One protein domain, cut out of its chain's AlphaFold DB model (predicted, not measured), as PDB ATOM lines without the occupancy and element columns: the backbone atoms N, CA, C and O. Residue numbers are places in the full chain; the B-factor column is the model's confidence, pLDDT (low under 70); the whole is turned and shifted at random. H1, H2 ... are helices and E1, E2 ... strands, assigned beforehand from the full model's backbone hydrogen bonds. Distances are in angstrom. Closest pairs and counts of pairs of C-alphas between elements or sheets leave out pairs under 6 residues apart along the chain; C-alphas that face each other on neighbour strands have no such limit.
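Overview. This is residues 61 to 255 of the 293 residues of the protein "Hypothetical protein" of Alexandrium monilatum (UniProt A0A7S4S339). Amid little regular structure, a strongly twisted antiparallel sheet, in the order E3, E7, E5, E6, E4, has H3 over one face and short H1 over the other, with E1 of hairpin E1 and E2 beside E7. Four named helices and seven named strands, class mixed, hold 69 of 195 printed residues. The whole is compact, with radius of gyration of the C-alphas 15.6 A and spans 46, 34 and 28 A.

Along the chain. E1, residues 61-64, begins at C-alpha 61 (231.629, 237.757, 231.992). E2 is 72-76, E3 127-132, H1 136-141, E4 163-167, H2 170-178, H3 196-205, E5 211-215, H4 223-226, E6 231-234; E7, 244-254, bends by 147 degrees at residue 247.

Arrangement. N 214 of E5 and O 251 of E7 are within hydrogen-bond range, 2.7 A. H3's height over the sheet is 7.9 A. H2 touches H4; their closest C-alphas, Gly 172 and Tyr 226, are 4.7 A apart. Every O i to N i+4 pair is within range in H1, H2 and H3.

Size, cuts and confidence. The printed part has no cut. Links E2-E3, H1-E4 and H2-H3 are long. Residues 143-160 are among those under pLDDT 70.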
ATOM      1  N   CYS A  61     230.469 237.068 231.510       88.19
ATOM      2  CA  CYS A  61     231.629 237.757 231.992       88.19
ATOM      3  C   CYS A  61     232.679 237.796 230.893       88.19
ATOM      4  O   CYS A  61     232.992 236.767 230.296       88.19
ATOM      5  N   THR A  62     233.233 238.975 230.638       91.25
ATOM      6  CA  THR A  62     234.432 239.123 229.809       91.25
ATOM      7  C   THR A  62     235.663 238.868 230.667       91.25
ATOM      8  O   THR A  62     235.804 239.449 231.738       91.25
ATOM      9  N   VAL A  63     236.561 238.014 230.200       93.56
ATOM     10  CA  VAL A  63     237.846 237.737 230.837       93.56
ATOM     11  C   VAL A  63     238.947 238.079 229.851       93.56
ATOM     12  O   VAL A  63     238.972 237.542 228.750       93.56
ATOM     13  N   TYR A  64     239.875 238.937 230.249       94.81
ATOM     14  CA  TYR A  64     241.035 239.308 229.444       94.81
ATOM     15  C   TYR A  64     242.199 238.373 229.767       94.81
ATOM     16  O   TYR A  64     242.991 238.614 230.684       94.81
ATOM     17  N   THR A  65     242.294 237.253 229.053       92.94
ATOM     18  CA  THR A  65     243.329 236.246 229.301       92.94
ATOM     19  C   THR A  65     244.712 236.821 229.009       92.94
ATOM     20  O   THR A  65     244.965 237.360 227.938       92.94
ATOM     21  N   GLY A  66     245.619 236.741 229.985       90.88
ATOM     22  CA  GLY A  66     246.934 237.386 229.895       90.88
ATOM     23  C   GLY A  66     246.914 238.905 230.120       90.88
ATOM     24  O   GLY A  66     247.919 239.555 229.851       90.88
ATOM     25  N   GLY A  67     245.800 239.471 230.606       91.12
ATOM     26  CA  GLY A  67     245.690 240.900 230.917       91.12
ATOM     27  C   GLY A  67     245.709 241.789 229.675       91.12
ATOM     28  O   GLY A  67     246.265 242.883 229.716       91.12
ATOM     29  N   THR A  68     245.163 241.301 228.558       93.75
ATOM     30  CA  THR A  68     245.159 242.013 227.277       93.75
ATOM     31  C   THR A  68     243.769 242.084 226.657       93.75
ATOM     32  O   THR A  68     243.050 241.084 226.623       93.75
ATOM     33  N   SER A  69     243.408 243.243 226.096       92.44
ATOM     34  CA  SER A  69     242.155 243.395 225.341       92.44
ATOM     35  C   SER A  69     242.137 242.587 224.036       92.44
ATOM     36  O   SER A  69     241.076 242.385 223.458       92.44
ATOM     37  N   ALA A  70     243.296 242.122 223.556       92.31
ATOM     38  CA  ALA A  70     243.412 241.315 222.342       92.31
ATOM     39  C   ALA A  70     243.082 239.827 222.566       92.31
ATOM     40  O   ALA A  70     242.961 239.073 221.601       92.31
ATOM     41  N   SER A  71     242.962 239.384 223.821       93.12
ATOM     42  CA  SER A  71     242.685 237.991 224.165       93.12
ATOM     43  C   SER A  71     241.539 237.923 225.167       93.12
ATOM     44  O   SER A  71     241.726 238.065 226.372       93.12
ATOM     45  N   THR A  72     240.332 237.727 224.645       92.62
ATOM     46  CA  THR A  72     239.097 237.699 225.432       92.62
ATOM     47  C   THR A  72     238.516 236.293 225.500       92.62
ATOM     48  O   THR A  72     238.295 235.655 224.470       92.62
ATOM     49  N   LEU A  73     238.187 235.842 226.705       92.88
ATOM     50  CA  LEU A  73     237.331 234.695 226.965       92.88
ATOM     51  C   LEU A  73     235.985 235.200 227.486       92.88
ATOM     52  O   LEU A  73     235.922 235.961 228.447       92.88
ATOM     53  N   TYR A  74     234.905 234.732 226.877       90.94
ATOM     54  CA  TYR A  74     233.549 235.044 227.301       90.94
ATOM     55  C   TYR A  74     232.973 233.871 228.090       90.94
ATOM     56  O   TYR A  74     232.925 232.741 227.603       90.94
ATOM     57  N   MET A  75     232.557 234.130 229.323       89.62
ATOM     58  CA  MET A  75     231.917 233.150 230.197       89.62
ATOM     59  C   MET A  75     230.412 233.383 230.203       89.62
ATOM     60  O   MET A  75     229.990 234.523 230.328       89.62
ATOM     61  N   ALA A  76     229.603 232.329 230.112       86.50
ATOM     62  CA  ALA A  76     228.153 232.445 230.281       86.50
ATOM     63  C   ALA A  76     227.778 232.819 231.729       86.50
ATOM     64  O   ALA A  76     228.550 232.571 232.660       86.50
ATOM     65  N   VAL A  77     226.573 233.359 231.927       81.88
ATOM     66  CA  VAL A  77     225.966 233.504 233.260       81.88
ATOM     67  C   VAL A  77     226.053 232.192 234.037       81.88
ATOM     68  O   VAL A  77     225.785 231.118 233.500       81.88
ATOM     69  N   ASN A  78     226.372 232.293 235.325       85.12
ATOM     70  CA  ASN A  78     226.508 231.192 236.275       85.12
ATOM     71  C   ASN A  78     227.593 230.171 235.899       85.12
ATOM     72  O   ASN A  78     227.639 229.084 236.474       85.12
ATOM     73  N   ALA A  79     228.491 230.495 234.960       89.12
ATOM     74  CA  ALA A  79     229.632 229.641 234.667       89.12
ATOM     75  C   ALA A  79     230.530 229.523 235.907       89.12
ATOM     76  O   ALA A  79     230.956 230.527 236.482       89.12
ATOM     77  N   THR A  80     230.844 228.291 236.302       92.31
ATOM     78  CA  THR A  80     231.680 227.976 237.476       92.31
ATOM     79  C   THR A  80     233.064 227.439 237.107       92.31
ATOM     80  O   THR A  80     233.898 227.191 237.973       92.31
ATOM     81  N   ASN A  81     233.321 227.249 235.814       91.31
ATOM     82  CA  ASN A  81     234.498 226.583 235.266       91.31
ATOM     83  C   ASN A  81     235.400 227.535 234.461       91.31
ATOM     84  O   ASN A  81     235.974 227.127 233.450       91.31
ATOM     85  N   GLY A  82     235.531 228.792 234.895       93.19
ATOM     86  CA  GLY A  82     236.432 229.764 234.274       93.19
ATOM     87  C   GLY A  82     237.924 229.453 234.481       93.19
ATOM     88  O   GLY A  82     238.294 228.394 235.006       93.19
ATOM     89  N   PRO A  83     238.818 230.370 234.071       95.12
ATOM     90  CA  PRO A  83     240.256 230.243 234.300       95.12
ATOM     91  C   PRO A  83     240.605 230.051 235.780       95.12
ATOM     92  O   PRO A  83     239.874 230.475 236.672       95.12
ATOM     93  N   THR A  84     241.733 229.391 236.045       95.88
ATOM     94  CA  THR A  84     242.240 229.232 237.413       95.88
ATOM     95  C   THR A  84     242.958 230.506 237.849       95.88
ATOM     96  O   THR A  84     243.915 230.925 237.202       95.88
ATOM     97  N   CYS A  85     242.511 231.097 238.953       94.12
ATOM     98  CA  CYS A  85     243.132 232.257 239.582       94.12
ATOM     99  C   CYS A  85     244.430 231.869 240.310       94.12
ATOM    100  O   CYS A  85     244.677 230.694 240.580       94.12
ATOM    101  N   SER A  86     245.254 232.852 240.686       90.38
ATOM    102  CA  SER A  86     246.539 232.621 241.375       90.38
ATOM    103  C   SER A  86     246.408 231.851 242.698       90.38
ATOM    104  O   SER A  86     247.334 231.145 243.088       90.38
ATOM    105  N   GLY A  87     245.249 231.929 243.361       90.62
ATOM    106  CA  GLY A  87     244.920 231.155 244.564       90.62
ATOM    107  C   GLY A  87     244.427 229.722 244.309       90.62
ATOM    108  O   GLY A  87     244.017 229.052 245.251       90.62
ATOM    109  N   GLY A  88     244.408 229.251 243.058       93.94
ATOM    110  CA  GLY A  88     243.938 227.913 242.678       93.94
ATOM    111  C   GLY A  88     242.419 227.779 242.499       93.94
ATOM    112  O   GLY A  88     241.957 226.772 241.961       93.94
ATOM    113  N   SER A  89     241.635 228.788 242.888       93.69
ATOM    114  CA  SER A  89     240.189 228.838 242.651       93.69
ATOM    115  C   SER A  89     239.858 228.991 241.163       93.69
ATOM    116  O   SER A  89     240.634 229.547 240.384       93.69
ATOM    117  N   LYS A  90     238.690 228.489 240.753       95.75
ATOM    118  CA  LYS A  90     238.136 228.740 239.420       95.75
ATOM    119  C   LYS A  90     237.386 230.062 239.428       95.75
ATOM    120  O   LYS A  90     236.563 230.286 240.313       95.75
ATOM    121  N   LEU A  91     237.657 230.909 238.439       93.88
ATOM    122  CA  LEU A  91     236.866 232.106 238.210       93.88
ATOM    123  C   LEU A  91     235.429 231.687 237.896       93.88
ATOM    124  O   LEU A  91     235.188 230.777 237.098       93.88
ATOM    125  N   THR A  92     234.484 232.364 238.526       92.62
ATOM    126  CA  THR A  92     233.051 232.170 238.307       92.62
ATOM    127  C   THR A  92     232.447 233.441 237.732       92.62
ATOM    128  O   THR A  92     232.973 234.528 237.958       92.62
ATOM    129  N   CYS A  93     231.354 233.301 236.991       89.25
ATOM    130  CA  CYS A  93     230.548 234.409 236.497       89.25
ATOM    131  C   CYS A  93     229.177 234.351 237.166       89.25
ATOM    132  O   CYS A  93     228.244 233.778 236.616       89.25
ATOM    133  N   ASP A  94     229.074 234.852 238.392       84.12
ATOM    134  CA  ASP A  94     227.871 234.709 239.216       84.12
ATOM    135  C   ASP A  94     227.018 235.980 239.140       84.12
ATOM    136  O   ASP A  94     227.552 237.088 239.064       84.12
ATOM    137  N   CYS A  95     225.695 235.832 239.159       77.19
ATOM    138  CA  CYS A  95     224.764 236.953 239.259       77.19
ATOM    139  C   CYS A  95     224.077 237.093 240.624       77.19
ATOM    140  O   CYS A  95     223.135 237.873 240.758       77.19
ATOM    141  N   GLY A  96     224.555 236.395 241.662       68.12
ATOM    142  CA  GLY A  96     224.147 236.578 243.064       68.12
ATOM    143  C   GLY A  96     222.710 236.138 243.388       68.12
ATOM    144  O   GLY A  96     222.368 235.960 244.555       68.12
ATOM    145  N   ALA A  97     221.877 235.926 242.368       63.25
ATOM    146  CA  ALA A  97     220.555 235.318 242.408       63.25
ATOM    147  C   ALA A  97     220.338 234.527 241.106       63.25
ATOM    148  O   ALA A  97     220.726 234.990 240.037       63.25
ATOM    149  N   ASN A  98     219.721 233.343 241.182       55.34
ATOM    150  CA  ASN A  98     219.431 232.489 240.023       55.34
ATOM    151  C   ASN A  98     217.905 232.342 239.803       55.34
ATOM    152  O   ASN A  98     217.227 231.931 240.749       55.34
ATOM    153  N   PRO A  99     217.358 232.612 238.592       61.44
ATOM    154  CA  PRO A  99     218.009 233.300 237.464       61.44
ATOM    155  C   PRO A  99     218.414 234.715 237.880       61.44
ATOM    156  O   PRO A  99     217.934 235.180 238.911       61.44
ATOM    157  N   CYS A 100     219.271 235.398 237.112       62.59
ATOM    158  CA  CYS A 100     219.657 236.776 237.432       62.59
ATOM    159  C   CYS A 100     218.398 237.636 237.576       62.59
ATOM    160  O   CYS A 100     217.752 238.002 236.593       62.59
ATOM    161  N   ALA A 101     217.996 237.874 238.821       51.47
ATOM    162  CA  ALA A 101     216.710 238.452 239.154       51.47
ATOM    163  C   ALA A 101     216.916 239.919 239.523       51.47
ATOM    164  O   ALA A 101     217.732 240.258 240.380       51.47
ATOM    165  N   GLY A 102     216.151 240.808 238.891       59.78
ATOM    166  CA  GLY A 102     216.213 242.238 239.191       59.78
ATOM    167  C   GLY A 102     217.519 242.900 238.733       59.78
ATOM    168  O   GLY A 102     218.054 242.588 237.680       59.78
ATOM    169  N   ALA A 103     218.013 243.881 239.484       55.28
ATOM    170  CA  ALA A 103     219.043 244.817 239.023       55.28
ATOM    171  C   ALA A 103     220.500 244.284 239.011       55.28
ATOM    172  O   ALA A 103     221.428 245.085 238.907       55.28
ATOM    173  N   GLN A 104     220.722 242.976 239.165       64.94
ATOM    174  CA  GLN A 104     222.065 242.413 239.344       64.94
ATOM    175  C   GLN A 104     222.652 241.910 238.022       64.94
ATOM    176  O   GLN A 104     222.040 241.121 237.305       64.94
ATOM    177  N   ALA A 105     223.855 242.387 237.716       74.56
ATOM    178  CA  ALA A 105     224.670 241.941 236.597       74.56
ATOM    179  C   ALA A 105     225.440 240.667 236.994       74.56
ATOM    180  O   ALA A 105     225.925 240.578 238.121       74.56
ATOM    181  N   ALA A 106     225.598 239.707 236.077       81.12
ATOM    182  CA  ALA A 106     226.629 238.686 236.222       81.12
ATOM    183  C   ALA A 106     228.012 239.352 236.242       81.12
ATOM    184  O   ALA A 106     228.340 240.168 235.372       81.12
ATOM    185  N   VAL A 107     228.808 239.027 237.252       84.25
ATOM    186  CA  VAL A 107     230.139 239.595 237.454       84.25
ATOM    187  C   VAL A 107     231.140 238.486 237.767       84.25
ATOM    188  O   VAL A 107     230.781 237.479 238.385       84.25
ATOM    189  N   PRO A 108     232.410 238.644 237.356       88.88
ATOM    190  CA  PRO A 108     233.457 237.734 237.773       88.88
ATOM    191  C   PRO A 108     233.590 237.741 239.294       88.88
ATOM    192  O   PRO A 108     233.560 238.813 239.904       88.88
ATOM    193  N   SER A 109     233.814 236.576 239.901       89.44
ATOM    194  CA  SER A 109     234.117 236.487 241.337       89.44
ATOM    195  C   SER A 109     235.398 237.223 241.736       89.44
ATOM    196  O   SER A 109     235.529 237.630 242.887       89.44
ATOM    197  N   ASP A 110     236.321 237.426 240.794       89.25
ATOM    198  CA  ASP A 110     237.557 238.179 240.992       89.25
ATOM    199  C   ASP A 110     237.917 238.947 239.706       89.25
ATOM    200  O   ASP A 110     238.265 238.356 238.680       89.25
ATOM    201  N   LEU A 111     237.832 240.282 239.750       87.94
ATOM    202  CA  LEU A 111     238.154 241.141 238.604       87.94
ATOM    203  C   LEU A 111     239.645 241.147 238.255       87.94
ATOM    204  O   LEU A 111     239.975 241.332 237.087       87.94
ATOM    205  N   ALA A 112     240.542 240.960 239.225       89.94
ATOM    206  CA  ALA A 112     241.973 240.865 238.949       89.94
ATOM    207  C   ALA A 112     242.280 239.550 238.220       89.94
ATOM    208  O   ALA A 112     242.980 239.547 237.210       89.94
ATOM    209  N   CYS A 113     241.674 238.447 238.664       92.44
ATOM    210  CA  CYS A 113     241.736 237.163 237.968       92.44
ATOM    211  C   CYS A 113     241.078 237.208 236.577       92.44
ATOM    212  O   CYS A 113     241.559 236.565 235.647       92.44
ATOM    213  N   ALA A 114     240.032 238.020 236.401       92.38
ATOM    214  CA  ALA A 114     239.422 238.282 235.097       92.38
ATOM    215  C   ALA A 114     240.298 239.141 234.156       92.38
ATOM    216  O   ALA A 114     239.875 239.451 233.044       92.38
ATOM    217  N   GLY A 115     241.512 239.526 234.568       93.31
ATOM    218  CA  GLY A 115     242.433 240.333 233.766       93.31
ATOM    219  C   GLY A 115     242.203 241.841 233.881       93.31
ATOM    220  O   GLY A 115     242.657 242.597 233.026       93.31
ATOM    221  N   GLY A 116     241.497 242.302 234.915       92.00
ATOM    222  CA  GLY A 116     241.321 243.723 235.198       92.00
ATOM    223  C   GLY A 116     242.635 244.400 235.591       92.00
ATOM    224  O   GLY A 116     243.419 243.860 236.370       92.00
ATOM    225  N   GLY A 117     242.863 245.617 235.096       90.44
ATOM    226  CA  GLY A 117     244.121 246.338 235.293       90.44
ATOM    227  C   GLY A 117     244.650 246.979 234.015       90.44
ATOM    228  O   GLY A 117     243.891 247.231 233.085       90.44
ATOM    229  N   ALA A 118     245.949 247.273 233.994       93.12
ATOM    230  CA  ALA A 118     246.597 247.866 232.831       93.12
ATOM    231  C   ALA A 118     246.685 246.836 231.694       93.12
ATOM    232  O   ALA A 118     247.180 245.730 231.894       93.12
ATOM    233  N   ASP A 119     246.226 247.221 230.510       94.50
ATOM    234  CA  ASP A 119     246.215 246.375 229.323       94.50
ATOM    235  C   ASP A 119     247.628 246.164 228.768       94.50
ATOM    236  O   ASP A 119     248.263 247.098 228.264       94.50
ATOM    237  N   ALA A 120     248.115 244.927 228.823       92.69
ATOM    238  CA  ALA A 120     249.449 244.565 228.364       92.69
ATOM    239  C   ALA A 120     249.652 244.791 226.855       92.69
ATOM    240  O   ALA A 120     250.753 245.163 226.448       92.69
ATOM    241  N   ALA A 121     248.612 244.634 226.020       91.06
ATOM    242  CA  ALA A 121     248.739 244.869 224.576       91.06
ATOM    243  C   ALA A 121     248.969 246.344 224.237       91.06
ATOM    244  O   ALA A 121     249.589 246.656 223.222       91.06
ATOM    245  N   ASN A 122     248.522 247.245 225.110       89.31
ATOM    246  CA  ASN A 122     248.600 248.685 224.910       89.31
ATOM    247  C   ASN A 122     249.589 249.353 225.877       89.31
ATOM    248  O   ASN A 122     249.449 250.531 226.194       89.31
ATOM    249  N   SER A 123     250.595 248.613 226.367       91.38
ATOM    250  CA  SER A 123     251.604 249.116 227.323       91.38
ATOM    251  C   SER A 123     250.989 249.780 228.567       91.38
ATOM    252  O   SER A 123     251.505 250.768 229.086       91.38
ATOM    253  N   GLY A 124     249.841 249.273 229.020       91.31
ATOM    254  CA  GLY A 124     249.078 249.803 230.148       91.31
ATOM    255  C   GLY A 124     248.289 251.084 229.861       91.31
ATOM    256  O   GLY A 124     247.698 251.645 230.785       91.31
ATOM    257  N   CYS A 125     248.264 251.552 228.608       93.25
ATOM    258  CA  CYS A 125     247.496 252.730 228.209       93.25
ATOM    259  C   CYS A 125     245.998 252.544 228.454       93.25
ATOM    260  O   CYS A 125     245.328 253.467 228.919       93.25
ATOM    261  N   PHE A 126     245.479 251.352 228.154       95.00
ATOM    262  CA  PHE A 126     244.104 251.005 228.472       95.00
ATOM    263  C   PHE A 126     244.009 250.357 229.846       95.00
ATOM    264  O   PHE A 126     244.946 249.743 230.356       95.00
ATOM    265  N   GLN A 127     242.845 250.525 230.445       93.81
ATOM    266  CA  GLN A 127     242.490 250.047 231.760       93.81
ATOM    267  C   GLN A 127     241.282 249.122 231.623       93.81
ATOM    268  O   GLN A 127     240.166 249.568 231.356       93.81
ATOM    269  N   LEU A 128     241.535 247.828 231.780       93.31
ATOM    270  CA  LEU A 128     240.577 246.738 231.663       93.31
ATOM    271  C   LEU A 128     239.718 246.636 232.926       93.31
ATOM    272  O   LEU A 128     240.221 246.753 234.047       93.31
ATOM    273  N   HIS A 129     238.423 246.395 232.733       92.00
ATOM    274  CA  HIS A 129     237.382 246.421 233.767       92.00
ATOM    275  C   HIS A 129     237.289 247.745 234.540       92.00
ATOM    276  O   HIS A 129     236.993 247.773 235.741       92.00
ATOM    277  N   ARG A 130     237.553 248.863 233.858       90.00
ATOM    278  CA  ARG A 130     237.553 250.204 234.448       90.00
ATOM    279  C   ARG A 130     236.849 251.209 233.545       90.00
ATOM    280  O   ARG A 130     236.942 251.139 232.321       90.00
ATOM    281  N   ALA A 131     236.181 252.171 234.173       89.19
ATOM    282  CA  ALA A 131     235.611 253.360 233.542       89.19
ATOM    283  C   ALA A 131     236.244 254.611 234.125       89.19
ATOM    284  O   ALA A 131     236.472 254.633 235.333       89.19
ATOM    285  N   TYR A 132     236.469 255.648 233.322       85.44
ATOM    286  CA  TYR A 132     236.768 256.960 233.888       85.44
ATOM    287  C   TYR A 132     235.504 257.561 234.514       85.44
ATOM    288  O   TYR A 132     234.439 257.584 233.894       85.44
ATOM    289  N   GLY A 133     235.617 258.017 235.763       83.31
ATOM    290  CA  GLY A 133     234.476 258.509 236.542       83.31
ATOM    291  C   GLY A 133     233.336 257.487 236.699       83.31
ATOM    292  O   GLY A 133     233.549 256.272 236.680       83.31
ATOM    293  N   ASN A 134     232.110 257.993 236.868       80.19
ATOM    294  CA  ASN A 134     230.915 257.175 237.118       80.19
ATOM    295  C   ASN A 134     229.733 257.500 236.177       80.19
ATOM    296  O   ASN A 134     228.652 257.853 236.644       80.19
ATOM    297  N   PRO A 135     229.893 257.403 234.844       78.19
ATOM    298  CA  PRO A 135     228.824 257.760 233.914       78.19
ATOM    299  C   PRO A 135     227.569 256.901 234.136       78.19
ATOM    300  O   PRO A 135     227.609 255.675 234.016       78.19
ATOM    301  N   SER A 136     226.431 257.551 234.400       78.44
ATOM    302  CA  SER A 136     225.129 256.907 234.643       78.44
ATOM    303  C   SER A 136     224.724 255.923 233.538       78.44
ATOM    304  O   SER A 136     224.244 254.828 233.835       78.44
ATOM    305  N   ALA A 137     224.994 256.268 232.277       82.75
ATOM    306  CA  ALA A 137     224.771 255.405 231.121       82.75
ATOM    307  C   ALA A 137     225.545 254.084 231.202       82.75
ATOM    308  O   ALA A 137     225.016 253.036 230.840       82.75
ATOM    309  N   LEU A 138     226.774 254.117 231.720       82.44
ATOM    310  CA  LEU A 138     227.572 252.915 231.902       82.44
ATOM    311  C   LEU A 138     227.030 252.065 233.050       82.44
ATOM    312  O   LEU A 138     227.011 250.852 232.927       82.44
ATOM    313  N   ARG A 139     226.479 252.675 234.109       78.00
ATOM    314  CA  ARG A 139     225.772 251.927 235.168       78.00
ATOM    315  C   ARG A 139     224.593 251.119 234.632       78.00
ATOM    316  O   ARG A 139     224.228 250.113 235.231       78.00
ATOM    317  N   ALA A 140     223.985 251.583 233.540       75.94
ATOM    318  CA  ALA A 140     222.880 250.885 232.905       75.94
ATOM    319  C   ALA A 140     223.342 249.652 232.113       75.94
ATOM    320  O   ALA A 140     222.566 248.708 232.028       75.94
ATOM    321  N   VAL A 141     224.567 249.645 231.563       76.88
ATOM    322  CA  VAL A 141     225.036 248.618 230.601       76.88
ATOM    323  C   VAL A 141     226.271 247.838 231.030       76.88
ATOM    324  O   VAL A 141     226.621 246.857 230.386       76.88
ATOM    325  N   ALA A 142     226.962 248.288 232.071       72.25
ATOM    326  CA  ALA A 142     228.104 247.617 232.648       72.25
ATOM    327  C   ALA A 142     227.766 247.204 234.082       72.25
ATOM    328  O   ALA A 142     227.166 247.954 234.850       72.25
ATOM    329  N   GLY A 143     228.166 245.994 234.461       66.69
ATOM    330  CA  GLY A 143     227.976 245.479 235.808       66.69
ATOM    331  C   GLY A 143     228.967 246.148 236.748       66.69
ATOM    332  O   GLY A 143     230.179 246.071 236.527       66.69
ATOM    333  N   ARG A 144     228.474 246.792 237.808       66.56
ATOM    334  CA  ARG A 144     229.328 247.175 238.936       66.56
ATOM    335  C   ARG A 144     229.555 245.921 239.776       66.56
ATOM    336  O   ARG A 144     228.586 245.267 240.148       66.56
ATOM    337  N   GLY A 145     230.810 245.586 240.071       54.66
ATOM    338  CA  GLY A 145     231.101 244.526 241.042       54.66
ATOM    339  C   GLY A 145     230.443 244.835 242.399       54.66
ATOM    340  O   GLY A 145     230.246 246.015 242.715       54.66
ATOM    341  N   PRO A 146     230.073 243.820 243.199       50.25
ATOM    342  CA  PRO A 146     229.465 244.036 244.505       50.25
ATOM    343  C   PRO A 146     230.392 244.858 245.402       50.25
ATOM    344  O   PRO A 146     231.586 244.580 245.532       50.25
ATOM    345  N   SER A 147     229.828 245.875 246.053       46.34
ATOM    346  CA  SER A 147     230.524 246.639 247.085       46.34
ATOM    347  C   SER A 147     230.941 245.700 248.220       46.34
ATOM    348  O   SER A 147     230.082 245.164 248.913       46.34
ATOM    349  N   GLY A 148     232.250 245.511 248.422       44.44
ATOM    350  CA  GLY A 148     232.782 244.757 249.565       44.44
ATOM    351  C   GLY A 148     233.457 243.416 249.259       44.44
ATOM    352  O   GLY A 148     233.795 242.717 250.208       44.44
ATOM    353  N   SER A 149     233.739 243.059 247.999       48.91
ATOM    354  CA  SER A 149     234.453 241.812 247.645       48.91
ATOM    355  C   SER A 149     235.939 241.749 248.064       48.91
ATOM    356  O   SER A 149     236.666 240.861 247.634       48.91
ATOM    357  N   GLY A 150     236.430 242.671 248.899       44.09
ATOM    358  CA  GLY A 150     237.792 242.641 249.460       44.09
ATOM    359  C   GLY A 150     238.934 242.900 248.465       44.09
ATOM    360  O   GLY A 150     240.055 243.171 248.888       44.09
ATOM    361  N   THR A 151     238.670 242.901 247.159       43.66
ATOM    362  CA  THR A 151     239.621 243.243 246.095       43.66
ATOM    363  C   THR A 151     239.162 244.535 245.420       43.66
ATOM    364  O   THR A 151     238.164 244.559 244.709       43.66
ATOM    365  N   ALA A 152     239.893 245.621 245.688       42.59
ATOM    366  CA  ALA A 152     239.611 247.003 245.287       42.59
ATOM    367  C   ALA A 152     238.287 247.569 245.838       42.59
ATOM    368  O   ALA A 152     237.225 247.478 245.227       42.59
ATOM    369  N   VAL A 153     238.377 248.242 246.991       41.41
ATOM    370  CA  VAL A 153     237.345 249.190 247.436       41.41
ATOM    371  C   VAL A 153     237.036 250.126 246.266       41.41
ATOM    372  O   VAL A 153     237.924 250.824 245.772       41.41
ATOM    373  N   LEU A 154     235.780 250.100 245.815       46.00
ATOM    374  CA  LEU A 154     235.204 251.061 244.884       46.00
ATOM    375  C   LEU A 154     235.325 252.452 245.511       46.00
ATOM    376  O   LEU A 154     234.452 252.895 246.252       46.00
ATOM    377  N   THR A 155     236.437 253.124 245.256       48.19
ATOM    378  CA  THR A 155     236.547 254.547 245.531       48.19
ATOM    379  C   THR A 155     235.933 255.243 244.331       48.19
ATOM    380  O   THR A 155     236.540 255.336 243.271       48.19
ATOM    381  N   ASP A 156     234.678 255.671 244.471       53.00
ATOM    382  CA  ASP A 156     234.109 256.672 243.573       53.00
ATOM    383  C   ASP A 156     234.892 257.965 243.825       53.00
ATOM    384  O   ASP A 156     234.521 258.773 244.670       53.00
ATOM    385  N   ALA A 157     236.053 258.117 243.189       53.25
ATOM    386  CA  ALA A 157     236.914 259.262 243.471       53.25
ATOM    387  C   ALA A 157     236.451 260.525 242.728       53.25
ATOM    388  O   ALA A 157     236.902 261.626 243.039       53.25
ATOM    389  N   CYS A 158     235.561 260.370 241.743       65.69
ATOM    390  CA  CYS A 158     235.146 261.426 240.832       65.69
ATOM    391  C   CYS A 158     233.633 261.397 240.623       65.69
ATOM    392  O   CYS A 158     233.051 260.328 240.431       65.69
ATOM    393  N   ALA A 159     233.014 262.582 240.639       67.19
ATOM    394  CA  ALA A 159     231.651 262.774 240.149       67.19
ATOM    395  C   ALA A 159     231.540 262.372 238.662       67.19
ATOM    396  O   ALA A 159     232.540 262.017 238.028       67.19
ATOM    397  N   ASP A 160     230.329 262.414 238.108       69.12
ATOM    398  CA  ASP A 160     230.064 262.065 236.710       69.12
ATOM    399  C   ASP A 160     231.061 262.761 235.769       69.12
ATOM    400  O   ASP A 160     231.176 263.989 235.754       69.12
ATOM    401  N   ALA A 161     231.802 261.969 234.987       75.62
ATOM    402  CA  ALA A 161     232.630 262.507 233.919       75.62
ATOM    403  C   ALA A 161     231.716 263.241 232.929       75.62
ATOM    404  O   ALA A 161     230.671 262.703 232.546       75.62
ATOM    405  N   GLY A 162     232.092 264.454 232.514       87.31
ATOM    406  CA  GLY A 162     231.323 265.215 231.533       87.31
ATOM    407  C   GLY A 162     231.149 264.392 230.259       87.31
ATOM    408  O   GLY A 162     232.120 264.109 229.564       87.31
ATOM    409  N   LEU A 163     229.925 263.948 229.966       91.88
ATOM    410  CA  LEU A 163     229.661 263.104 228.805       91.88
ATOM    411  C   LEU A 163     229.519 263.976 227.556       91.88
ATOM    412  O   LEU A 163     228.619 264.815 227.467       91.88
ATOM    413  N   ILE A 164     230.369 263.749 226.558       95.38
ATOM    414  CA  ILE A 164     230.362 264.505 225.299       95.38
ATOM    415  C   ILE A 164     229.414 263.851 224.311       95.38
ATOM    416  O   ILE A 164     228.555 264.524 223.741       95.38
ATOM    417  N   LYS A 165     229.585 262.542 224.118       96.44
ATOM    418  CA  LYS A 165     228.916 261.763 223.083       96.44
ATOM    419  C   LYS A 165     229.026 260.269 223.383       96.44
ATOM    420  O   LYS A 165     230.005 259.836 223.986       96.44
ATOM    421  N   VAL A 166     228.047 259.486 222.941       96.94
ATOM    422  CA  VAL A 166     228.068 258.022 222.996       96.94
ATOM    423  C   VAL A 166     227.827 257.456 221.609       96.94
ATOM    424  O   VAL A 166     226.751 257.657 221.044       96.94
ATOM    425  N   PHE A 167     228.823 256.739 221.093       97.38
ATOM    426  CA  PHE A 167     228.719 255.970 219.860       97.38
ATOM    427  C   PHE A 167     228.188 254.570 220.136       97.38
ATOM    428  O   PHE A 167     228.507 253.988 221.171       97.38
ATOM    429  N   GLY A 168     227.406 254.010 219.217       95.19
ATOM    430  CA  GLY A 168     226.877 252.661 219.374       95.19
ATOM    431  C   GLY A 168     225.727 252.320 218.441       95.19
ATOM    432  O   GLY A 168     225.347 253.091 217.558       95.19
ATOM    433  N   ASN A 169     225.168 251.128 218.634       93.44
ATOM    434  CA  ASN A 169     224.025 250.671 217.859       93.44
ATOM    435  C   ASN A 169     222.785 251.533 218.158       93.44
ATOM    436  O   ASN A 169     222.496 251.837 219.316       93.44
ATOM    437  N   ALA A 170     222.026 251.887 217.116       93.88
ATOM    438  CA  ALA A 170     220.845 252.742 217.231       93.88
ATOM    439  C   ALA A 170     219.829 252.226 218.266       93.88
ATOM    440  O   ALA A 170     219.398 252.999 219.116       93.88
ATOM    441  N   ALA A 171     219.515 250.926 218.245       90.44
ATOM    442  CA  ALA A 171     218.540 250.328 219.155       90.44
ATOM    443  C   ALA A 171     219.011 250.384 220.615       90.44
ATOM    444  O   ALA A 171     218.241 250.760 221.498       90.44
ATOM    445  N   GLY A 172     220.287 250.077 220.865       88.38
ATOM    446  CA  GLY A 172     220.867 250.147 222.207       88.38
ATOM    447  C   GLY A 172     220.873 251.574 222.747       88.38
ATOM    448  O   GLY A 172     220.474 251.819 223.882       88.38
ATOM    449  N   LEU A 173     221.251 252.539 221.910       92.81
ATOM    450  CA  LEU A 173     221.269 253.946 222.287       92.81
ATOM    451  C   LEU A 173     219.867 254.520 222.528       92.81
ATOM    452  O   LEU A 173     219.667 255.234 223.509       92.81
ATOM    453  N   ASP A 174     218.894 254.209 221.670       92.81
ATOM    454  CA  ASP A 174     217.500 254.628 221.861       92.81
ATOM    455  C   ASP A 174     216.922 254.063 223.153       92.81
ATOM    456  O   ASP A 174     216.186 254.745 223.871       92.81
ATOM    457  N   MET A 175     217.326 252.848 223.505       87.12
ATOM    458  CA  MET A 175     216.928 252.249 224.759       87.12
ATOM    459  C   MET A 175     217.561 252.968 225.964       87.12
ATOM    460  O   MET A 175     216.840 253.275 226.914       87.12
ATOM    461  N   LEU A 176     218.841 253.363 225.902       88.19
ATOM    462  CA  LEU A 176     219.470 254.189 226.949       88.19
ATOM    463  C   LEU A 176     218.795 255.551 227.120       88.19
ATOM    464  O   LEU A 176     218.641 256.026 228.249       88.19
ATOM    465  N   VAL A 177     218.361 256.164 226.017       92.19
ATOM    466  CA  VAL A 177     217.569 257.399 226.051       92.19
ATOM    467  C   VAL A 177     216.216 257.149 226.711       92.19
ATOM    468  O   VAL A 177     215.821 257.902 227.601       92.19
ATOM    469  N   SER A 178     215.530 256.065 226.345       89.44
ATOM    470  CA  SER A 178     214.228 255.704 226.921       89.44
ATOM    471  C   SER A 178     214.296 255.438 228.431       89.44
ATOM    472  O   SER A 178     213.333 255.690 229.156       89.44
ATOM    473  N   TRP A 179     215.446 254.972 228.921       85.38
ATOM    474  CA  TRP A 179     215.701 254.724 230.340       85.38
ATOM    475  C   TRP A 179     216.121 255.967 231.124       85.38
ATOM    476  O   TRP A 179     216.261 255.890 232.344       85.38
ATOM    477  N   GLY A 180     216.336 257.102 230.452       88.88
ATOM    478  CA  GLY A 180     216.891 258.305 231.072       88.88
ATOM    479  C   GLY A 180     218.368 258.169 231.457       88.88
ATOM    480  O   GLY A 180     218.873 258.984 232.224       88.88
ATOM    481  N   ALA A 181     219.059 257.148 230.943       87.31
ATOM    482  CA  ALA A 181     220.471 256.899 231.212       87.31
ATOM    483  C   ALA A 181     221.385 257.719 230.281       87.31
ATOM    484  O   ALA A 181     222.522 258.012 230.634       87.31
ATOM    485  N   LEU A 182     220.880 258.113 229.106       91.94
ATOM    486  CA  LEU A 182     221.596 258.898 228.102       91.94
ATOM    487  C   LEU A 182     220.718 260.057 227.597       91.94
ATOM    488  O   LEU A 182     219.608 259.811 227.129       91.94
ATOM    489  N   PRO A 183     221.181 261.320 227.612       94.31
ATOM    490  CA  PRO A 183     220.468 262.397 226.933       94.31
ATOM    491  C   PRO A 183     220.439 262.173 225.416       94.31
ATOM    492  O   PRO A 183     221.468 261.870 224.812       94.31
ATOM    493  N   ALA A 184     219.291 262.402 224.769       96.00
ATOM    494  CA  ALA A 184     219.145 262.212 223.320       96.00
ATOM    495  C   ALA A 184     220.155 263.031 222.491       96.00
ATOM    496  O   ALA A 184     220.620 262.567 221.454       96.00
ATOM    497  N   SER A 185     220.550 264.215 222.974       96.62
ATOM    498  CA  SER A 185     221.554 265.083 222.339       96.62
ATOM    499  C   SER A 185     222.982 264.530 222.372       96.62
ATOM    500  O   SER A 185     223.849 265.031 221.662       96.62
ATOM    501  N   LYS A 186     223.243 263.515 223.200       96.44
ATOM    502  CA  LYS A 186     224.553 262.873 223.368       96.44
ATOM    503  C   LYS A 186     224.657 261.559 222.592       96.44
ATOM    504  O   LYS A 186     225.722 260.951 222.577       96.44
ATOM    505  N   LYS A 187     223.577 261.118 221.943       96.12
ATOM    506  CA  LYS A 187     223.534 259.915 221.112       96.12
ATOM    507  C   LYS A 187     224.222 260.147 219.763       96.12
ATOM    508  O   LYS A 187     223.900 261.111 219.080       96.12
ATOM    509  N   ASP A 188     225.066 259.213 219.333       97.44
ATOM    510  CA  ASP A 188     225.590 259.155 217.966       97.44
ATOM    511  C   ASP A 188     225.584 257.707 217.452       97.44
ATOM    512  O   ASP A 188     226.275 256.839 217.963       97.44
ATOM    513  N   ASN A 189     224.772 257.414 216.442       96.06
ATOM    514  CA  ASN A 189     224.675 256.084 215.835       96.06
ATOM    515  C   ASN A 189     225.285 256.036 214.425       96.06
ATOM    516  O   ASN A 189     224.991 255.117 213.665       96.06
ATOM    517  N   SER A 190     226.119 257.019 214.061       96.12
ATOM    518  CA  SER A 190     226.770 257.076 212.742       96.12
ATOM    519  C   SER A 190     227.812 255.973 212.535       96.12
ATOM    520  O   SER A 190     228.116 255.609 211.402       96.12
ATOM    521  N   SER A 191     228.378 255.444 213.624       94.25
ATOM    522  CA  SER A 191     229.326 254.330 213.612       94.25
ATOM    523  C   SER A 191     229.325 253.607 214.959       94.25
ATOM    524  O   SER A 191     229.103 254.232 215.996       94.25
ATOM    525  N   VAL A 192     229.585 252.299 214.939       93.50
ATOM    526  CA  VAL A 192     229.734 251.461 216.138       93.50
ATOM    527  C   VAL A 192     231.186 250.996 216.199       93.50
ATOM    528  O   VAL A 192     231.575 250.222 215.327       93.50
ATOM    529  N   PRO A 193     231.989 251.469 217.165       94.81
ATOM    530  CA  PRO A 193     233.367 251.014 217.309       94.81
ATOM    531  C   PRO A 193     233.454 249.500 217.528       94.81
ATOM    532  O   PRO A 193     232.760 248.943 218.385       94.81
ATOM    533  N   ALA A 194     234.315 248.836 216.761       93.69
ATOM    534  CA  ALA A 194     234.534 247.395 216.853       93.69
ATOM    535  C   ALA A 194     235.284 246.994 218.133       93.69
ATOM    536  O   ALA A 194     235.061 245.896 218.650       93.69
ATOM    537  N   ASP A 195     236.124 247.898 218.652       94.50
ATOM    538  CA  ASP A 195     236.967 247.706 219.831       94.50
ATOM    539  C   ASP A 195     237.327 249.037 220.538       94.50
ATOM    540  O   ASP A 195     236.913 250.136 220.144       94.50
ATOM    541  N   ALA A 196     238.105 248.929 221.621       95.88
ATOM    542  CA  ALA A 196     238.574 250.064 222.412       95.88
ATOM    543  C   ALA A 196     239.528 250.998 221.644       95.88
ATOM    544  O   ALA A 196     239.532 252.202 221.907       95.88
ATOM    545  N   THR A 197     240.293 250.487 220.677       96.38
ATOM    546  CA  THR A 197     241.210 251.286 219.851       96.38
ATOM    547  C   THR A 197     240.428 252.189 218.904       96.38
ATOM    548  O   THR A 197     240.708 253.384 218.800       96.38
ATOM    549  N   GLU A 198     239.385 251.664 218.260       97.44
ATOM    550  CA  GLU A 198     238.478 252.478 217.452       97.44
ATOM    551  C   GLU A 198     237.736 253.516 218.303       97.44
ATOM    552  O   GLU A 198     237.562 254.661 217.877       97.44
ATOM    553  N   CYS A 199     237.339 253.158 219.529       98.00
ATOM    554  CA  CYS A 199     236.739 254.111 220.460       98.00
ATOM    555  C   CYS A 199     237.717 255.230 220.859       98.00
ATOM    556  O   CYS A 199     237.344 256.409 220.855       98.00
ATOM    557  N   GLN A 200     238.988 254.898 221.110       97.56
ATOM    558  CA  GLN A 200     240.039 255.891 221.322       97.56
ATOM    559  C   GLN A 200     240.167 256.825 220.119       97.56
ATOM    560  O   GLN A 200     240.233 258.037 220.301       97.56
ATOM    561  N   ALA A 201     240.156 256.295 218.894       97.62
ATOM    562  CA  ALA A 201     240.249 257.111 217.686       97.62
ATOM    563  C   ALA A 201     239.082 258.112 217.571       97.62
ATOM    564  O   ALA A 201     239.291 259.260 217.171       97.62
ATOM    565  N   LYS A 202     237.864 257.726 217.986       97.94
ATOM    566  CA  LYS A 202     236.728 258.662 218.090       97.94
ATOM    567  C   LYS A 202     236.999 259.765 219.112       97.94
ATOM    568  O   LYS A 202     236.736 260.927 218.816       97.94
ATOM    569  N   CYS A 203     237.563 259.427 220.273       97.81
ATOM    570  CA  CYS A 203     237.979 260.424 221.261       97.81
ATOM    571  C   CYS A 203     239.081 261.345 220.718       97.81
ATOM    572  O   CYS A 203     239.020 262.558 220.890       97.81
ATOM    573  N   ALA A 204     240.069 260.794 220.012       97.38
ATOM    574  CA  ALA A 204     241.164 261.546 219.410       97.38
ATOM    575  C   ALA A 204     240.666 262.613 218.423       97.38
ATOM    576  O   ALA A 204     241.186 263.731 218.417       97.38
ATOM    577  N   ALA A 205     239.635 262.288 217.642       97.62
ATOM    578  CA  ALA A 205     239.021 263.191 216.672       97.62
ATOM    579  C   ALA A 205     238.157 264.302 217.303       97.62
ATOM    580  O   ALA A 205     237.914 265.321 216.658       97.62
ATOM    581  N   ASP A 206     237.695 264.134 218.544       97.62
ATOM    582  CA  ASP A 206     236.870 265.123 219.240       97.62
ATOM    583  C   ASP A 206     237.741 266.049 220.106       97.62
ATOM    584  O   ASP A 206     238.484 265.606 220.984       97.62
ATOM    585  N   ALA A 207     237.677 267.361 219.866       96.69
ATOM    586  CA  ALA A 207     238.521 268.337 220.556       96.69
ATOM    587  C   ALA A 207     238.270 268.403 222.074       96.69
ATOM    588  O   ALA A 207     239.221 268.621 222.826       96.69
ATOM    589  N   ALA A 208     237.029 268.185 222.521       96.00
ATOM    590  CA  ALA A 208     236.654 268.243 223.932       96.00
ATOM    591  C   ALA A 208     236.971 266.936 224.676       96.00
ATOM    592  O   ALA A 208     237.127 266.945 225.898       96.00
ATOM    593  N   CYS A 209     237.108 265.820 223.953       96.44
ATOM    594  CA  CYS A 209     237.368 264.522 224.562       96.44
ATOM    595  C   CYS A 209     238.770 264.441 225.167       96.44
ATOM    596  O   CYS A 209     239.756 264.800 224.524       96.44
ATOM    597  N   GLN A 210     238.843 263.954 226.404       94.25
ATOM    598  CA  GLN A 210     240.080 263.674 227.140       94.25
ATOM    599  C   GLN A 210     240.224 262.187 227.446       94.25
ATOM    600  O   GLN A 210     241.338 261.657 227.439       94.25
ATOM    601  N   PHE A 211     239.098 261.510 227.667       93.94
ATOM    602  CA  PHE A 211     239.040 260.105 228.032       93.94
ATOM    603  C   PHE A 211     237.923 259.399 227.278       93.94
ATOM    604  O   PHE A 211     236.923 260.009 226.897       93.94
ATOM    605  N   PHE A 212     238.073 258.091 227.110       95.75
ATOM    606  CA  PHE A 212     237.010 257.247 226.595       95.75
ATOM    607  C   PHE A 212     236.761 256.051 227.508       95.75
ATOM    608  O   PHE A 212     237.649 255.592 228.229       95.75
ATOM    609  N   THR A 213     235.550 255.512 227.410       95.44
ATOM    610  CA  THR A 213     235.213 254.184 227.919       95.44
ATOM    611  C   THR A 213     234.509 253.397 226.823       95.44
ATOM    612  O   THR A 213     233.577 253.892 226.201       95.44
ATOM    613  N   TYR A 214     234.950 252.172 226.590       95.44
ATOM    614  CA  TYR A 214     234.400 251.219 225.640       95.44
ATOM    615  C   TYR A 214     233.731 250.066 226.392       95.44
ATOM    616  O   TYR A 214     234.295 249.547 227.355       95.44
ATOM    617  N   ASN A 215     232.535 249.667 225.965       92.31
ATOM    618  CA  ASN A 215     231.839 248.506 226.505       92.31
ATOM    619  C   ASN A 215     232.163 247.248 225.687       92.31
ATOM    620  O   ASN A 215     231.645 247.063 224.583       92.31
ATOM    621  N   ASP A 216     232.978 246.376 226.271       91.00
ATOM    622  CA  ASP A 216     233.379 245.075 225.731       91.00
ATOM    623  C   ASP A 216     232.739 243.907 226.498       91.00
ATOM    624  O   ASP A 216     233.300 242.815 226.621       91.00
ATOM    625  N   GLN A 217     231.571 244.135 227.100       84.00
ATOM    626  CA  GLN A 217     230.875 243.061 227.791       84.00
ATOM    627  C   GLN A 217     230.490 241.910 226.859       84.00
ATOM    628  O   GLN A 217     230.082 242.098 225.710       84.00
ATOM    629  N   SER A 218     230.606 240.704 227.418       74.88
ATOM    630  CA  SER A 218     230.234 239.442 226.797       74.88
ATOM    631  C   SER A 218     228.805 239.459 226.274       74.88
ATOM    632  O   SER A 218     227.861 239.795 226.991       74.88
ATOM    633  N   LEU A 219     228.647 238.979 225.044       64.62
ATOM    634  CA  LEU A 219     227.359 238.708 224.429       64.62
ATOM    635  C   LEU A 219     227.106 237.204 224.450       64.62
ATOM    636  O   LEU A 219     227.713 236.472 223.673       64.62
ATOM    637  N   SER A 220     226.177 236.722 225.274       53.00
ATOM    638  CA  SER A 220     225.603 235.390 225.056       53.00
ATOM    639  C   SER A 220     224.166 235.523 224.554       53.00
ATOM    640  O   SER A 220     223.215 235.376 225.314       53.00
ATOM    641  N   GLY A 221     224.029 235.811 223.254       51.03
ATOM    642  CA  GLY A 221     222.762 235.755 222.514       51.03
ATOM    643  C   GLY A 221     221.711 236.824 222.862       51.03
ATOM    644  O   GLY A 221     221.773 237.507 223.880       51.03
ATOM    645  N   GLY A 222     220.721 236.973 221.977       61.91
ATOM    646  CA  GLY A 222     219.543 237.819 222.195       61.91
ATOM    647  C   GLY A 222     219.732 239.309 221.886       61.91
ATOM    648  O   GLY A 222     220.661 239.722 221.191       61.91
ATOM    649  N   SER A 223     218.809 240.129 222.391       61.50
ATOM    650  CA  SER A 223     218.726 241.566 222.102       61.50
ATOM    651  C   SER A 223     219.930 242.378 222.604       61.50
ATOM    652  O   SER A 223     220.169 243.451 222.085       61.50
ATOM    653  N   TYR A 224     220.776 241.871 223.501       69.44
ATOM    654  CA  TYR A 224     221.798 242.662 224.225       69.44
ATOM    655  C   TYR A 224     223.052 242.970 223.414       69.44
ATOM    656  O   TYR A 224     223.880 243.785 223.825       69.44
ATOM    657  N   ALA A 225     223.154 242.382 222.221       76.75
ATOM    658  CA  ALA A 225     224.208 242.664 221.257       76.75
ATOM    659  C   ALA A 225     224.354 244.157 220.930       76.75
ATOM    660  O   ALA A 225     225.450 244.595 220.595       76.75
ATOM    661  N   TYR A 226     223.289 244.956 221.073       83.69
ATOM    662  CA  TYR A 226     223.335 246.387 220.773       83.69
ATOM    663  C   TYR A 226     224.174 247.226 221.759       83.69
ATOM    664  O   TYR A 226     224.428 248.395 221.467       83.69
ATOM    665  N   PHE A 227     224.594 246.683 222.910       85.88
ATOM    666  CA  PHE A 227     225.389 247.429 223.897       85.88
ATOM    667  C   PHE A 227     226.884 247.173 223.840       85.88
ATOM    668  O   PHE A 227     227.660 248.021 224.291       85.88
ATOM    669  N   ARG A 228     227.294 246.024 223.299       88.19
ATOM    670  CA  ARG A 228     228.700 245.824 222.970       88.19
ATOM    671  C   ARG A 228     229.069 246.827 221.886       88.19
ATOM    672  O   ARG A 228     228.295 247.066 220.960       88.19
ATOM    673  N   GLY A 229     230.238 247.434 222.014       91.44
ATOM    674  CA  GLY A 229     230.644 248.488 221.094       91.44
ATOM    675  C   GLY A 229     230.176 249.883 221.494       91.44
ATOM    676  O   GLY A 229     230.481 250.840 220.784       91.44
ATOM    677  N   LEU A 230     229.452 250.039 222.615       94.06
ATOM    678  CA  LEU A 230     229.170 251.375 223.135       94.06
ATOM    679  C   LEU A 230     230.478 252.074 223.500       94.06
ATOM    680  O   LEU A 230     231.289 251.544 224.258       94.06
ATOM    681  N   CYS A 231     230.656 253.279 222.979       96.69
ATOM    682  CA  CYS A 231     231.852 254.080 223.163       96.69
ATOM    683  C   CYS A 231     231.475 255.452 223.708       96.69
ATOM    684  O   CYS A 231     230.837 256.255 223.031       96.69
ATOM    685  N   PHE A 232     231.871 255.709 224.947       95.81
ATOM    686  CA  PHE A 232     231.567 256.913 225.702       95.81
ATOM    687  C   PHE A 232     232.748 257.876 225.607       95.81
ATOM    688  O   PHE A 232     233.824 257.567 226.112       95.81
ATOM    689  N   LEU A 233     232.542 259.039 224.989       96.69
ATOM    690  CA  LEU A 233     233.516 260.127 224.952       96.69
ATOM    691  C   LEU A 233     233.295 261.064 226.133       96.69
ATOM    692  O   LEU A 233     232.171 261.531 226.354       96.69
ATOM    693  N   GLN A 234     234.361 261.351 226.869       94.00
ATOM    694  CA  GLN A 234     234.293 262.068 228.134       94.00
ATOM    695  C   GLN A 234     235.265 263.250 228.162       94.00
ATOM    696  O   GLN A 234     236.377 263.186 227.630       94.00
ATOM    697  N   GLU A 235     234.829 264.333 228.795       92.38
ATOM    698  CA  GLU A 235     235.634 265.516 229.097       92.38
ATOM    699  C   GLU A 235     236.680 265.215 230.183       92.38
ATOM    700  O   GLU A 235     236.750 264.113 230.735       92.38
ATOM    701  N   ALA A 236     237.499 266.216 230.514       87.69
ATOM    702  CA  ALA A 236     238.386 266.141 231.667       87.69
ATOM    703  C   ALA A 236     237.588 265.852 232.949       87.69
ATOM    704  O   ALA A 236     236.517 266.416 233.180       87.69
ATOM    705  N   LEU A 237     238.140 265.009 233.817       83.62
ATOM    706  CA  LEU A 237     237.573 264.785 235.139       83.62
ATOM    707  C   LEU A 237     237.829 266.005 236.032       83.62
ATOM    708  O   LEU A 237     238.930 266.547 236.054       83.62
ATOM    709  N   GLY A 238     236.823 266.406 236.808       75.00
ATOM    710  CA  GLY A 238     236.911 267.552 237.722       75.00
ATOM    711  C   GLY A 238     237.454 267.240 239.125       75.00
ATOM    712  O   GLY A 238     237.258 268.036 240.037       75.00
ATOM    713  N   CYS A 239     238.061 266.073 239.344       72.69
ATOM    714  CA  CYS A 239     238.406 265.530 240.666       72.69
ATOM    715  C   CYS A 239     239.921 265.332 240.841       72.69
ATOM    716  O   CYS A 239     240.641 265.046 239.887       72.69
ATOM    717  N   ASN A 240     240.381 265.373 242.095       64.19
ATOM    718  CA  ASN A 240     241.723 264.941 242.487       64.19
ATOM    719  C   ASN A 240     241.616 263.539 243.117       64.19
ATOM    720  O   ASN A 240     241.121 263.419 244.235       64.19
ATOM    721  N   GLY A 241     242.032 262.472 242.424       58.19
ATOM    722  CA  GLY A 241     241.933 261.103 242.952       58.19
ATOM    723  C   GLY A 241     242.085 260.004 241.900       58.19
ATOM    724  O   GLY A 241     242.473 260.269 240.763       58.19
ATOM    725  N   ALA A 242     241.794 258.756 242.285       57.34
ATOM    726  CA  ALA A 242     241.802 257.624 241.361       57.34
ATOM    727  C   ALA A 242     240.767 257.854 240.249       57.34
ATOM    728  O   ALA A 242     239.570 257.737 240.470       57.34
ATOM    729  N   ALA A 243     241.233 258.167 239.040       71.50
ATOM    730  CA  ALA A 243     240.403 258.592 237.910       71.50
ATOM    731  C   ALA A 243     239.400 257.536 237.400       71.50
ATOM    732  O   ALA A 243     238.682 257.800 236.439       71.50
ATOM    733  N   TYR A 244     239.345 256.354 238.020       77.69
ATOM    734  CA  TYR A 244     238.591 255.217 237.520       77.69
ATOM    735  C   TYR A 244     237.715 254.554 238.572       77.69
ATOM    736  O   TYR A 244     238.184 254.222 239.661       77.69
ATOM    737  N   SER A 245     236.500 254.205 238.163       82.31
ATOM    738  CA  SER A 245     235.641 253.247 238.857       82.31
ATOM    739  C   SER A 245     235.774 251.861 238.215       82.31
ATOM    740  O   SER A 245     236.021 251.734 237.014       82.31
ATOM    741  N   ALA A 246     235.622 250.800 239.009       83.56
ATOM    742  CA  ALA A 246     235.643 249.432 238.494       83.56
ATOM    743  C   ALA A 246     234.288 249.078 237.863       83.56
ATOM    744  O   ALA A 246     233.250 249.138 238.525       83.56
ATOM    745  N   TRP A 247     234.325 248.696 236.590       85.50
ATOM    746  CA  TRP A 247     233.158 248.361 235.781       85.50
ATOM    747  C   TRP A 247     233.473 247.132 234.950       85.50
ATOM    748  O   TRP A 247     234.361 247.153 234.099       85.50
ATOM    749  N   HIS A 248     232.756 246.045 235.201       86.75
ATOM    750  CA  HIS A 248     232.983 244.812 234.472       86.75
ATOM    751  C   HIS A 248     232.731 245.006 232.966       86.75
ATOM    752  O   HIS A 248     231.759 245.644 232.573       86.75
ATOM    753  N   GLY A 249     233.624 244.461 232.135       88.56
ATOM    754  CA  GLY A 249     233.661 244.624 230.674       88.56
ATOM    755  C   GLY A 249     233.892 246.046 230.146       88.56
ATOM    756  O   GLY A 249     233.894 246.235 228.936       88.56
ATOM    757  N   ALA A 250     234.112 247.045 231.005       92.19
ATOM    758  CA  ALA A 250     234.519 248.370 230.551       92.19
ATOM    759  C   ALA A 250     236.030 248.404 230.281       92.19
ATOM    760  O   ALA A 250     236.820 247.960 231.115       92.19
ATOM    761  N   ILE A 251     236.433 248.968 229.149       94.69
ATOM    762  CA  ILE A 251     237.828 249.277 228.825       94.69
ATOM    763  C   ILE A 251     237.942 250.787 228.699       94.69
ATOM    764  O   ILE A 251     237.200 251.390 227.932       94.69
ATOM    765  N   SER A 252     238.862 251.412 229.421       94.44
ATOM    766  CA  SER A 252     239.034 252.867 229.359       94.44
ATOM    767  C   SER A 252     240.444 253.281 229.017       94.44
ATOM    768  O   SER A 252     241.391 252.602 229.391       94.44
ATOM    769  N   GLY A 253     240.590 254.426 228.363       94.19
ATOM    770  CA  GLY A 253     241.899 254.992 228.064       94.19
ATOM    771  C   GLY A 253     241.858 256.501 227.827       94.19
ATOM    772  O   GLY A 253     240.783 257.096 227.696       94.19
ATOM    773  N   PRO A 254     243.033 257.145 227.796       94.38
ATOM    774  CA  PRO A 254     243.146 258.541 227.413       94.38
ATOM    775  C   PRO A 254     242.835 258.721 225.926       94.38
ATOM    776  O   PRO A 254     242.900 257.774 225.139       94.38
ATOM    777  N   LYS A 255     242.589 259.971 225.526       95.31
ATOM    778  CA  LYS A 255     242.439 260.397 224.128       95.31
ATOM    779  C   LYS A 255     243.518 259.832 223.200       95.31
ATOM    780  O   LYS A 255     243.232 259.454 222.069       95.31
TER     781      LYS A 255